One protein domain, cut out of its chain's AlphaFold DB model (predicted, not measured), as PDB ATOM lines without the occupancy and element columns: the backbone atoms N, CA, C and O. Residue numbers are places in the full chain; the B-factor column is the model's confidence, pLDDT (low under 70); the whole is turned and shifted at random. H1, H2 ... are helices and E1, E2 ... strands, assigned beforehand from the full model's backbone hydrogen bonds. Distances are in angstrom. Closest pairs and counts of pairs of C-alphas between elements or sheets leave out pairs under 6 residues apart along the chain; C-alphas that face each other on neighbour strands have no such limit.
ATOM      1  N   PHE A   3     -16.320   1.812 -27.555       98.12
ATOM      2  CA  PHE A   3     -15.410   1.772 -28.689       98.12
ATOM      3  C   PHE A   3     -16.211   2.050 -29.945       98.12
ATOM      4  O   PHE A   3     -17.192   1.363 -30.227       98.12
ATOM      5  N   GLU A   4     -15.786   3.066 -30.678       97.94
ATOM      6  CA  GLU A   4     -16.456   3.514 -31.888       97.94
ATOM      7  C   GLU A   4     -15.642   3.107 -33.116       97.94
ATOM      8  O   GLU A   4     -14.408   3.096 -33.078       97.94
ATOM      9  N   ALA A   5     -16.328   2.793 -34.209       98.50
ATOM     10  CA  ALA A   5     -15.783   2.796 -35.559       98.50
ATOM     11  C   ALA A   5     -16.785   3.484 -36.486       98.50
ATOM     12  O   ALA A   5     -17.988   3.245 -36.381       98.50
ATOM     13  N   LYS A   6     -16.287   4.319 -37.396       98.50
ATOM     14  CA  LYS A   6     -17.115   5.110 -38.304       98.50
ATOM     15  C   LYS A   6     -16.573   5.093 -39.726       98.50
ATOM     16  O   LYS A   6     -15.367   4.919 -39.905       98.50
ATOM     17  N   SER A   7     -17.456   5.272 -40.702       98.00
ATOM     18  CA  SER A   7     -17.069   5.546 -42.090       98.00
ATOM     19  C   SER A   7     -16.322   6.881 -42.197       98.00
ATOM     20  O   SER A   7     -16.386   7.720 -41.290       98.00
ATOM     21  N   ARG A   8     -15.603   7.107 -43.303       96.38
ATOM     22  CA  ARG A   8     -14.810   8.329 -43.520       96.38
ATOM     23  C   ARG A   8     -15.663   9.594 -43.493       96.38
ATOM     24  O   ARG A   8     -15.259  10.600 -42.914       96.38
ATOM     25  N   ASP A   9     -16.831   9.528 -44.114       96.56
ATOM     26  CA  ASP A   9     -17.840  10.592 -44.128       96.56
ATOM     27  C   ASP A   9     -18.640  10.684 -42.814       96.56
ATOM     28  O   ASP A   9     -19.422  11.609 -42.637       96.56
ATOM     29  N   SER A  10     -18.412   9.763 -41.871       97.50
ATOM     30  CA  SER A  10     -19.157   9.619 -40.615       97.50
ATOM     31  C   SER A  10     -20.661   9.348 -40.784       97.50
ATOM     32  O   SER A  10     -21.397   9.494 -39.813       97.50
ATOM     33  N   SER A  11     -21.114   8.910 -41.964       98.31
ATOM     34  CA  SER A  11     -22.521   8.563 -42.210       98.31
ATOM     35  C   SER A  11     -22.955   7.253 -41.540       98.31
ATOM     36  O   SER A  11     -24.138   7.052 -41.273       98.31
ATOM     37  N   ILE A  12     -22.008   6.362 -41.228       98.69
ATOM     38  CA  ILE A  12     -22.242   5.125 -40.477       98.69
ATOM     39  C   ILE A  12     -21.324   5.124 -39.262       98.69
ATOM     40  O   ILE A  12     -20.102   5.186 -39.401       98.69
ATOM     41  N   ILE A  13     -21.901   4.991 -38.070       98.62
ATOM     42  CA  ILE A  13     -21.161   4.934 -36.807       98.62
ATOM     43  C   ILE A  13     -21.627   3.708 -36.027       98.62
ATOM     44  O   ILE A  13     -22.817   3.529 -35.771       98.62
ATOM     45  N   VAL A  14     -20.690   2.853 -35.625       98.69
ATOM     46  CA  VAL A  14     -20.966   1.663 -34.818       98.69
ATOM     47  C   VAL A  14     -20.275   1.783 -33.471       98.69
ATOM     48  O   VAL A  14     -19.079   2.062 -33.398       98.69
ATOM     49  N   THR A  15     -21.026   1.531 -32.399       98.62
ATOM     50  CA  THR A  15     -20.528   1.576 -31.020       98.62
ATOM     51  C   THR A  15     -20.603   0.200 -30.367       98.62
ATOM     52  O   THR A  15     -21.651  -0.448 -30.377       98.62
ATOM     53  N   VAL A  16     -19.508  -0.227 -29.740       98.56
ATOM     54  CA  VAL A  16     -19.357  -1.508 -29.033       98.56
ATOM     55  C   VAL A  16     -18.855  -1.258 -27.605       98.56
ATOM     56  O   VAL A  16     -18.076  -0.337 -27.368       98.56
ATOM     57  N   ASP A  17     -19.305  -2.041 -26.622       98.06
ATOM     58  CA  ASP A  17     -18.771  -1.968 -25.253       98.06
ATOM     59  C   ASP A  17     -17.501  -2.811 -25.052       98.06
ATOM     60  O   ASP A  17     -17.064  -3.556 -25.925       98.06
ATOM     61  N   LEU A  18     -16.894  -2.717 -23.866       95.62
ATOM     62  CA  LEU A  18     -15.696  -3.498 -23.532       95.62
ATOM     63  C   LEU A  18     -15.902  -5.016 -23.658       95.62
ATOM     64  O   LEU A  18     -14.963  -5.717 -24.015       95.62
ATOM     65  N   ASN A  19     -17.120  -5.517 -23.441       92.88
ATOM     66  CA  ASN A  19     -17.437  -6.942 -23.561       92.88
ATOM     67  C   ASN A  19     -17.622  -7.386 -25.021       92.88
ATOM     68  O   ASN A  19     -17.910  -8.554 -25.271       92.88
ATOM     69  N   GLY A  20     -17.494  -6.472 -25.987       92.44
ATOM     70  CA  GLY A  20     -17.716  -6.761 -27.397       92.44
ATOM     71  C   GLY A  20     -19.192  -6.760 -27.805       92.44
ATOM     72  O   GLY A  20     -19.521  -7.193 -28.905       92.44
ATOM     73  N   THR A  21     -20.095  -6.277 -26.947       96.81
ATOM     74  CA  THR A  21     -21.518  -6.153 -27.281       96.81
ATOM     75  C   THR A  21     -21.758  -4.867 -28.064       96.81
ATOM     76  O   THR A  21     -21.494  -3.776 -27.552       96.81
ATOM     77  N   THR A  22     -22.318  -4.972 -29.271       98.06
ATOM     78  CA  THR A  22     -22.788  -3.812 -30.040       98.06
ATOM     79  C   THR A  22     -23.885  -3.082 -29.265       98.06
ATOM     80  O   THR A  22     -24.871  -3.685 -28.843       98.06
ATOM     81  N   LYS A  23     -23.701  -1.779 -29.043       98.38
ATOM     82  CA  LYS A  23     -24.647  -0.912 -28.324       98.38
ATOM     83  C   LYS A  23     -25.499  -0.060 -29.240       98.38
ATOM     84  O   LYS A  23     -26.602   0.303 -28.851       98.38
ATOM     85  N   GLY A  24     -25.005   0.239 -30.432       98.12
ATOM     86  CA  GLY A  24     -25.755   1.025 -31.392       98.12
ATOM     87  C   GLY A  24     -25.089   1.051 -32.753       98.12
ATOM     88  O   GLY A  24     -23.868   0.916 -32.871       98.12
ATOM     89  N   VAL A  25     -25.935   1.240 -33.756       98.38
ATOM     90  CA  VAL A  25     -25.563   1.624 -35.111       98.38
ATOM     91  C   VAL A  25     -26.337   2.905 -35.397       98.38
ATOM     92  O   VAL A  25     -27.562   2.906 -35.302       98.38
ATOM     93  N   GLN A  26     -25.622   3.985 -35.682       98.50
ATOM     94  CA  GLN A  26     -26.190   5.255 -36.115       98.50
ATOM     95  C   GLN A  26     -25.969   5.388 -37.621       98.50
ATOM     96  O   GLN A  26     -24.862   5.142 -38.106       98.50
ATOM     97  N   LEU A  27     -27.045   5.726 -38.329       98.44
ATOM     98  CA  LEU A  27     -27.083   5.907 -39.774       98.44
ATOM     99  C   LEU A  27     -27.586   7.318 -40.066       98.44
ATOM    100  O   LEU A  27     -28.705   7.662 -39.683       98.44
ATOM    101  N   GLU A  28     -26.754   8.109 -40.728       98.25
ATOM    102  CA  GLU A  28     -27.132   9.411 -41.276       98.25
ATOM    103  C   GLU A  28     -27.831   9.237 -42.637       98.25
ATOM    104  O   GLU A  28     -27.712   8.168 -43.252       98.25
ATOM    105  N   PRO A  29     -28.569  10.247 -43.136       98.06
ATOM    106  CA  PRO A  29     -29.308  10.146 -44.396       98.06
ATOM    107  C   PRO A  29     -28.466   9.649 -45.580       98.06
ATOM    108  O   PRO A  29     -28.943   8.844 -46.370       98.06
ATOM    109  N   GLU A  30     -27.197  10.049 -45.667       97.19
ATOM    110  CA  GLU A  30     -26.273   9.638 -46.727       97.19
ATOM    111  C   GLU A  30     -26.039   8.119 -46.752       97.19
ATOM    112  O   GLU A  30     -25.877   7.534 -47.822       97.19
ATOM    113  N   ALA A  31     -26.066   7.454 -45.591       97.38
ATOM    114  CA  ALA A  31     -25.927   6.002 -45.509       97.38
ATOM    115  C   ALA A  31     -27.166   5.264 -46.036       97.38
ATOM    116  O   ALA A  31     -27.058   4.110 -46.449       97.38
ATOM    117  N   MET A  32     -28.331   5.919 -46.034       96.94
ATOM    118  CA  MET A  32     -29.592   5.343 -46.507       96.94
ATOM    119  C   MET A  32     -29.721   5.352 -48.036       96.94
ATOM    120  O   MET A  32     -30.561   4.635 -48.571       96.94
ATOM    121  N   GLU A  33     -28.877   6.115 -48.735       97.44
ATOM    122  CA  GLU A  33     -28.783   6.116 -50.204       97.44
ATOM    123  C   GLU A  33     -27.953   4.933 -50.743       97.44
ATOM    124  O   GLU A  33     -27.934   4.664 -51.946       97.44
ATOM    125  N   LEU A  34     -27.245   4.218 -49.863       97.81
ATOM    126  CA  LEU A  34     -26.487   3.025 -50.224       97.81
ATOM    127  C   LEU A  34     -27.431   1.860 -50.532       97.81
ATOM    128  O   LEU A  34     -28.460   1.674 -49.886       97.81
ATOM    129  N   ALA A  35     -27.027   1.001 -51.466       98.19
ATOM    130  CA  ALA A  35     -27.731  -0.254 -51.691       98.19
ATOM    131  C   ALA A  35     -27.654  -1.161 -50.448       98.19
ATOM    132  O   ALA A  35     -26.624  -1.211 -49.771       98.19
ATOM    133  N   ASP A  36     -28.697  -1.959 -50.199       97.88
ATOM    134  CA  ASP A  36     -28.815  -2.828 -49.015       97.88
ATOM    135  C   ASP A  36     -27.565  -3.679 -48.740       97.88
ATOM    136  O   ASP A  36     -27.115  -3.809 -47.595       97.88
ATOM    137  N   PHE A  37     -26.983  -4.264 -49.794       97.69
ATOM    138  CA  PHE A  37     -25.791  -5.107 -49.681       97.69
ATOM    139  C   PHE A  37     -24.556  -4.304 -49.255       97.69
ATOM    140  O   PHE A  37     -23.711  -4.809 -48.516       97.69
ATOM    141  N   GLU A  38     -24.453  -3.056 -49.707       98.25
ATOM    142  CA  GLU A  38     -23.341  -2.168 -49.408       98.25
ATOM    143  C   GLU A  38     -23.452  -1.633 -47.983       98.25
ATOM    144  O   GLU A  38     -22.496  -1.750 -47.215       98.25
ATOM    145  N   LEU A  39     -24.633  -1.147 -47.589       98.44
ATOM    146  CA  LEU A  39     -24.902  -0.709 -46.220       98.44
ATOM    147  C   LEU A  39     -24.612  -1.835 -45.216       98.44
ATOM    148  O   LEU A  39     -23.872  -1.642 -44.248       98.44
ATOM    149  N   SER A  40     -25.119  -3.041 -45.488       98.25
ATOM    150  CA  SER A  40     -24.896  -4.214 -44.635       98.25
ATOM    151  C   SER A  40     -23.410  -4.572 -44.523       98.25
ATOM    152  O   SER A  40     -22.915  -4.836 -43.423       98.25
ATOM    153  N   ASN A  41     -22.673  -4.539 -45.641       98.38
ATOM    154  CA  ASN A  41     -21.233  -4.795 -45.647       98.38
ATOM    155  C   ASN A  41     -20.468  -3.758 -44.813       98.38
ATOM    156  O   ASN A  41     -19.646  -4.130 -43.971       98.38
ATOM    157  N   ARG A  42     -20.761  -2.467 -45.004       98.56
ATOM    158  CA  ARG A  42     -20.096  -1.376 -44.284       98.56
ATOM    159  C   ARG A  42     -20.362  -1.448 -42.780       98.56
ATOM    160  O   ARG A  42     -19.407  -1.404 -42.002       98.56
ATOM    161  N   ILE A  43     -21.614  -1.668 -42.363       98.56
ATOM    162  CA  ILE A  43     -21.975  -1.861 -40.947       98.56
ATOM    163  C   ILE A  43     -21.214  -3.050 -40.352       98.56
ATOM    164  O   ILE A  43     -20.624  -2.922 -39.279       98.56
ATOM    165  N   GLN A  44     -21.179  -4.197 -41.037       98.50
ATOM    166  CA  GLN A  44     -20.484  -5.386 -40.537       98.50
ATOM    167  C   GLN A  44     -18.985  -5.130 -40.337       98.50
ATOM    168  O   GLN A  44     -18.409  -5.543 -39.323       98.50
ATOM    169  N   ARG A  45     -18.343  -4.435 -41.281       98.75
ATOM    170  CA  ARG A  45     -16.913  -4.114 -41.207       98.75
ATOM    171  C   ARG A  45     -16.612  -3.113 -40.094       98.75
ATOM    172  O   ARG A  45     -15.695  -3.347 -39.309       98.75
ATOM    173  N   LEU A  46     -17.419  -2.063 -39.946       98.81
ATOM    174  CA  LEU A  46     -17.276  -1.115 -38.837       98.81
ATOM    175  C   LEU A  46     -17.529  -1.784 -37.479       98.81
ATOM    176  O   LEU A  46     -16.741  -1.599 -36.554       98.81
ATOM    177  N   ASN A  47     -18.550  -2.638 -37.363       98.69
ATOM    178  CA  ASN A  47     -18.804  -3.390 -36.133       98.69
ATOM    179  C   ASN A  47     -17.630  -4.309 -35.771       98.69
ATOM    180  O   ASN A  47     -17.236  -4.388 -34.610       98.69
ATOM    181  N   THR A  48     -17.030  -4.960 -36.770       98.56
ATOM    182  CA  THR A  48     -15.834  -5.788 -36.572       98.56
ATOM    183  C   THR A  48     -14.655  -4.950 -36.081       98.56
ATOM    184  O   THR A  48     -13.984  -5.350 -35.133       98.56
ATOM    185  N   LEU A  49     -14.425  -3.764 -36.657       98.69
ATOM    186  CA  LEU A  49     -13.360  -2.864 -36.203       98.69
ATOM    187  C   LEU A  49     -13.594  -2.380 -34.762       98.69
ATOM    188  O   LEU A  49     -12.678  -2.437 -33.942       98.69
ATOM    189  N   ALA A  50     -14.814  -1.950 -34.425       98.56
ATOM    190  CA  ALA A  50     -15.171  -1.523 -33.069       98.56
ATOM    191  C   ALA A  50     -15.003  -2.664 -32.047       98.56
ATOM    192  O   ALA A  50     -14.440  -2.460 -30.969       98.56
ATOM    193  N   PHE A  51     -15.402  -3.886 -32.414       98.25
ATOM    194  CA  PHE A  51     -15.166  -5.089 -31.617       98.25
ATOM    195  C   PHE A  51     -13.667  -5.369 -31.435       98.25
ATOM    196  O   PHE A  51     -13.207  -5.568 -30.315       98.25
ATOM    197  N   MET A  52     -12.867  -5.324 -32.503       98.12
ATOM    198  CA  MET A  52     -11.416  -5.524 -32.415       98.12
ATOM    199  C   MET A  52     -10.742  -4.497 -31.494       98.12
ATOM    200  O   MET A  52      -9.855  -4.861 -30.721       98.12
ATOM    201  N   ARG A  53     -11.186  -3.233 -31.526       98.31
ATOM    202  CA  ARG A  53     -10.725  -2.178 -30.607       98.31
ATOM    203  C   ARG A  53     -11.063  -2.501 -29.148       98.31
ATOM    204  O   ARG A  53     -10.210  -2.306 -28.281       98.31
ATOM    205  N   SER A  54     -12.251  -3.049 -28.873       97.75
ATOM    206  CA  SER A  54     -12.629  -3.466 -27.516       97.75
ATOM    207  C   SER A  54     -11.755  -4.617 -27.007       97.75
ATOM    208  O   SER A  54     -11.261  -4.575 -25.879       97.75
ATOM    209  N   GLN A  55     -11.474  -5.604 -27.863       96.88
ATOM    210  CA  GLN A  55     -10.618  -6.742 -27.522       96.88
ATOM    211  C   GLN A  55      -9.149  -6.331 -27.327       96.88
ATOM    212  O   GLN A  55      -8.480  -6.843 -26.427       96.88
ATOM    213  N   LEU A  56      -8.648  -5.374 -28.115       96.88
ATOM    214  CA  LEU A  56      -7.324  -4.786 -27.898       96.88
ATOM    215  C   LEU A  56      -7.250  -4.082 -26.538       96.88
ATOM    216  O   LEU A  56      -6.284  -4.266 -25.805       96.88
ATOM    217  N   ALA A  57      -8.275  -3.321 -26.154       96.19
ATOM    218  CA  ALA A  57      -8.295  -2.679 -24.842       96.19
ATOM    219  C   ALA A  57      -8.291  -3.699 -23.692       96.19
ATOM    220  O   ALA A  57      -7.566  -3.513 -22.713       96.19
ATOM    221  N   MET A  58      -9.031  -4.807 -23.824       94.38
ATOM    222  CA  MET A  58      -8.970  -5.916 -22.863       94.38
ATOM    223  C   MET A  58      -7.560  -6.507 -22.767       94.38
ATOM    224  O   MET A  58      -7.061  -6.736 -21.664       94.38
ATOM    225  N   ARG A  59      -6.898  -6.714 -23.912       94.44
ATOM    226  CA  ARG A  59      -5.520  -7.211 -23.979       94.44
ATOM    227  C   ARG A  59      -4.559  -6.293 -23.235       94.44
ATOM    228  O   ARG A  59      -3.849  -6.762 -22.350       94.44
ATOM    229  N   LEU A  60      -4.582  -4.999 -23.551       94.25
ATOM    230  CA  LEU A  60      -3.719  -4.001 -22.919       94.25
ATOM    231  C   LEU A  60      -3.965  -3.932 -21.407       94.25
ATOM    232  O   LEU A  60      -3.019  -3.837 -20.627       94.25
ATOM    233  N   GLN A  61      -5.225  -4.047 -20.969       93.06
ATOM    234  CA  GLN A  61      -5.552  -4.107 -19.548       93.06
ATOM    235  C   GLN A  61      -4.953  -5.352 -18.882       93.06
ATOM    236  O   GLN A  61      -4.442  -5.261 -17.768       93.06
ATOM    237  N   TRP A  62      -5.008  -6.522 -19.516       92.00
ATOM    238  CA  TRP A  62      -4.422  -7.746 -18.960       92.00
ATOM    239  C   TRP A  62      -2.900  -7.686 -18.905       92.00
ATOM    240  O   TRP A  62      -2.331  -7.997 -17.858       92.00
ATOM    241  N   GLU A  63      -2.263  -7.225 -19.982       92.00
ATOM    242  CA  GLU A  63      -0.814  -7.027 -20.059       92.00
ATOM    243  C   GLU A  63      -0.339  -6.057 -18.963       92.00
ATOM    244  O   GLU A  63       0.578  -6.385 -18.212       92.00
ATOM    245  N   ALA A  64      -1.034  -4.931 -18.762       92.88
ATOM    246  CA  ALA A  64      -0.734  -3.976 -17.690       92.88
ATOM    247  C   ALA A  64      -0.898  -4.562 -16.273       92.88
ATOM    248  O   ALA A  64      -0.262  -4.099 -15.329       92.88
ATOM    249  N   ASN A  65      -1.737  -5.590 -16.114       92.56
ATOM    250  CA  ASN A  65      -1.938  -6.304 -14.852       92.56
ATOM    251  C   ASN A  65      -1.046  -7.555 -14.717       92.56
ATOM    252  O   ASN A  65      -1.303  -8.384 -13.843       92.56
ATOM    253  N   ASN A  66      -0.023  -7.719 -15.570       89.69
ATOM    254  CA  ASN A  66       0.860  -8.893 -15.625       89.69
ATOM    255  C   ASN A  66       0.103 -10.228 -15.758       89.69
ATOM    256  O   ASN A  66       0.563 -11.272 -15.289       89.69
ATOM    257  N   LYS A  67      -1.080 -10.205 -16.380       87.25
ATOM    258  CA  LYS A  67      -1.855 -11.413 -16.664       87.25
ATOM    259  C   LYS A  67      -1.437 -11.979 -18.012       87.25
ATOM    260  O   LYS A  67      -1.334 -11.253 -18.998       87.25
ATOM    261  N   THR A  68      -1.268 -13.295 -18.072       80.69
ATOM    262  CA  THR A  68      -1.062 -13.994 -19.341       80.69
ATOM    263  C   THR A  68      -2.307 -13.857 -20.214       80.69
ATOM    264  O   THR A  68      -3.416 -14.194 -19.795       80.69
ATOM    265  N   VAL A  69      -2.122 -13.397 -21.449       78.69
ATOM    266  CA  VAL A  69      -3.181 -13.341 -22.460       78.69
ATOM    267  C   VAL A  69      -3.402 -14.756 -23.007       78.69
ATOM    268  O   VAL A  69      -2.677 -15.210 -23.884       78.69
ATOM    269  N   LEU A  70      -4.363 -15.486 -22.430       71.50
ATOM    270  CA  LEU A  70      -4.662 -16.885 -22.790       71.50
ATOM    271  C   LEU A  70      -5.587 -17.017 -24.009       71.50
ATOM    272  O   LEU A  70      -5.613 -18.051 -24.670       71.50
ATOM    273  N   THR A  71      -6.357 -15.972 -24.302       77.94
ATOM    274  CA  THR A  71      -7.266 -15.895 -25.452       77.94
ATOM    275  C   THR A  71      -6.575 -15.114 -26.570       77.94
ATOM    276  O   THR A  71      -5.890 -14.140 -26.257       77.94
ATOM    277  N   PRO A  72      -6.732 -15.475 -27.859       82.06
ATOM    278  CA  PRO A  72      -6.108 -14.751 -28.969       82.06
ATOM    279  C   PRO A  72      -6.766 -13.377 -29.196       82.06
ATOM    280  O   PRO A  72      -7.489 -13.166 -30.167       82.06
ATOM    281  N   LEU A  73      -6.523 -12.434 -28.283       91.62
ATOM    282  CA  LEU A  73      -6.945 -11.042 -28.407       91.62
ATOM    283  C   LEU A  73      -6.057 -10.322 -29.439       91.62
ATOM    284  O   LEU A  73      -4.832 -10.528 -29.439       91.62
ATOM    285  N   PRO A  74      -6.639  -9.470 -30.301       95.31
ATOM    286  CA  PRO A  74      -5.909  -8.816 -31.371       95.31
ATOM    287  C   PRO A  74      -4.812  -7.903 -30.816       95.31
ATOM    288  O   PRO A  74      -4.967  -7.271 -29.772       95.31
ATOM    289  N   THR A  75      -3.688  -7.837 -31.526       95.62
ATOM    290  CA  THR A  75      -2.646  -6.829 -31.305       95.62
ATOM    291  C   THR A  75      -3.034  -5.503 -31.945       95.62
ATOM    292  O   THR A  75      -3.848  -5.455 -32.867       95.62
ATOM    293  N   GLU A  76      -2.370  -4.426 -31.529       97.19
ATOM    294  CA  GLU A  76      -2.525  -3.112 -32.155       97.19
ATOM    295  C   GLU A  76      -2.262  -3.155 -33.669       97.19
ATOM    296  O   GLU A  76      -3.070  -2.662 -34.453       97.19
ATOM    297  N   MET A  77      -1.213  -3.861 -34.100       97.69
ATOM    298  CA  MET A  77      -0.908  -4.044 -35.523       97.69
ATOM    299  C   MET A  77      -2.033  -4.768 -36.285       97.69
ATOM    300  O   MET A  77      -2.279  -4.460 -37.449       97.69
ATOM    301  N   GLN A  78      -2.722  -5.734 -35.669       97.81
ATOM    302  CA  GLN A  78      -3.859  -6.411 -36.305       97.81
ATOM    303  C   GLN A  78      -5.066  -5.480 -36.447       97.81
ATOM    304  O   GLN A  78      -5.698  -5.487 -37.502       97.81
ATOM    305  N   VAL A  79      -5.356  -4.660 -35.429       98.31
ATOM    306  CA  VAL A  79      -6.421  -3.645 -35.499       98.31
ATOM    307  C   VAL A  79      -6.122  -2.630 -36.602       98.31
ATOM    308  O   VAL A  79      -6.966  -2.420 -37.468       98.31
ATOM    309  N   GLN A  80      -4.904  -2.082 -36.637       98.31
ATOM    310  CA  GLN A  80      -4.480  -1.115 -37.658       98.31
ATOM    311  C   GLN A  80      -4.548  -1.698 -39.076       98.31
ATOM    312  O   GLN A  80      -5.018  -1.036 -39.998       98.31
ATOM    313  N   ARG A  81      -4.122  -2.954 -39.267       98.31
ATOM    314  CA  ARG A  81      -4.227  -3.633 -40.571       98.31
ATOM    315  C   ARG A  81      -5.673  -3.819 -41.008       98.31
ATOM    316  O   ARG A  81      -5.955  -3.644 -42.186       98.31
ATOM    317  N   TYR A  82      -6.567  -4.185 -40.090       98.50
ATOM    318  CA  TYR A  82      -7.985  -4.333 -40.411       98.50
ATOM    319  C   TYR A  82      -8.616  -2.985 -40.767       98.50
ATOM    320  O   TYR A  82      -9.291  -2.882 -41.789       98.50
ATOM    321  N   GLU A  83      -8.339  -1.946 -39.978       98.38
ATOM    322  CA  GLU A  83      -8.780  -0.577 -40.249       98.38
ATOM    323  C   GLU A  83      -8.315  -0.088 -41.623       98.38
ATOM    324  O   GLU A  83      -9.119   0.437 -42.379       98.38
ATOM    325  N   ALA A  84      -7.068  -0.368 -42.007       97.94
ATOM    326  CA  ALA A  84      -6.539  -0.010 -43.322       97.94
ATOM    327  C   ALA A  84      -7.256  -0.695 -44.502       97.94
ATOM    328  O   ALA A  84      -7.103  -0.258 -45.639       97.94
ATOM    329  N   THR A  85      -8.027  -1.764 -44.266       97.94
ATOM    330  CA  THR A  85      -8.860  -2.359 -45.322       97.94
ATOM    331  C   THR A  85     -10.131  -1.553 -45.582       97.94
ATOM    332  O   THR A  85     -10.729  -1.710 -46.646       97.94
ATOM    333  N   ILE A  86     -10.591  -0.761 -44.609       97.69
ATOM    334  CA  ILE A  86     -11.820   0.030 -44.685       97.69
ATOM    335  C   ILE A  86     -11.497   1.337 -45.412       97.69
ATOM    336  O   ILE A  86     -10.790   2.199 -44.899       97.69
TER     337      ILE A  86
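What this domain is: This is residues 3 to 86 of the 88 residues of an uncharacterized protein of Mycobacterium sp. MAC_080597_8934 (UniProt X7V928). A long helix, H2, lies slantwise over one face of a small sheet, E1 E2 E3, and H3 folds back beside H2. The 84 printed residues include three named strands, a meander of antiparallel neighbours, then three named helices: mixed class, two layers. The rod, 48 by 23 by 18 A, is only just compact, close to loose, radius of gyration of the C-alphas 14.2 A.

How they stand to each other: E2, residues 12 to 17, forms hairpins with E1, residues 3 to 6, and E3, residues 22 to 27; N 5 and O 14, 3.0 A, and N 15 and O 24, 2.9 A, are within hydrogen-bond range. H2, residues 36 to 64, has a height over the sheet of 6.3 A. H3, residues 76 to 83, touches residues 49 to 56 of H2 alone, opposite ways at a shallow tilt of 7 degrees. H1, residues 29 to 32, only grazes the sheet. Every O i to N i+4 pair in H2 and H3 is within range.

Where its parts are: H2 spans 42.1 A; C-alpha 3 is at (-15.410, 1.772, -28.689), C-alpha 83 at (-8.780, -0.577, -40.249).

The domain as a whole: The printed part has no cut; the H2 to H3 link is long.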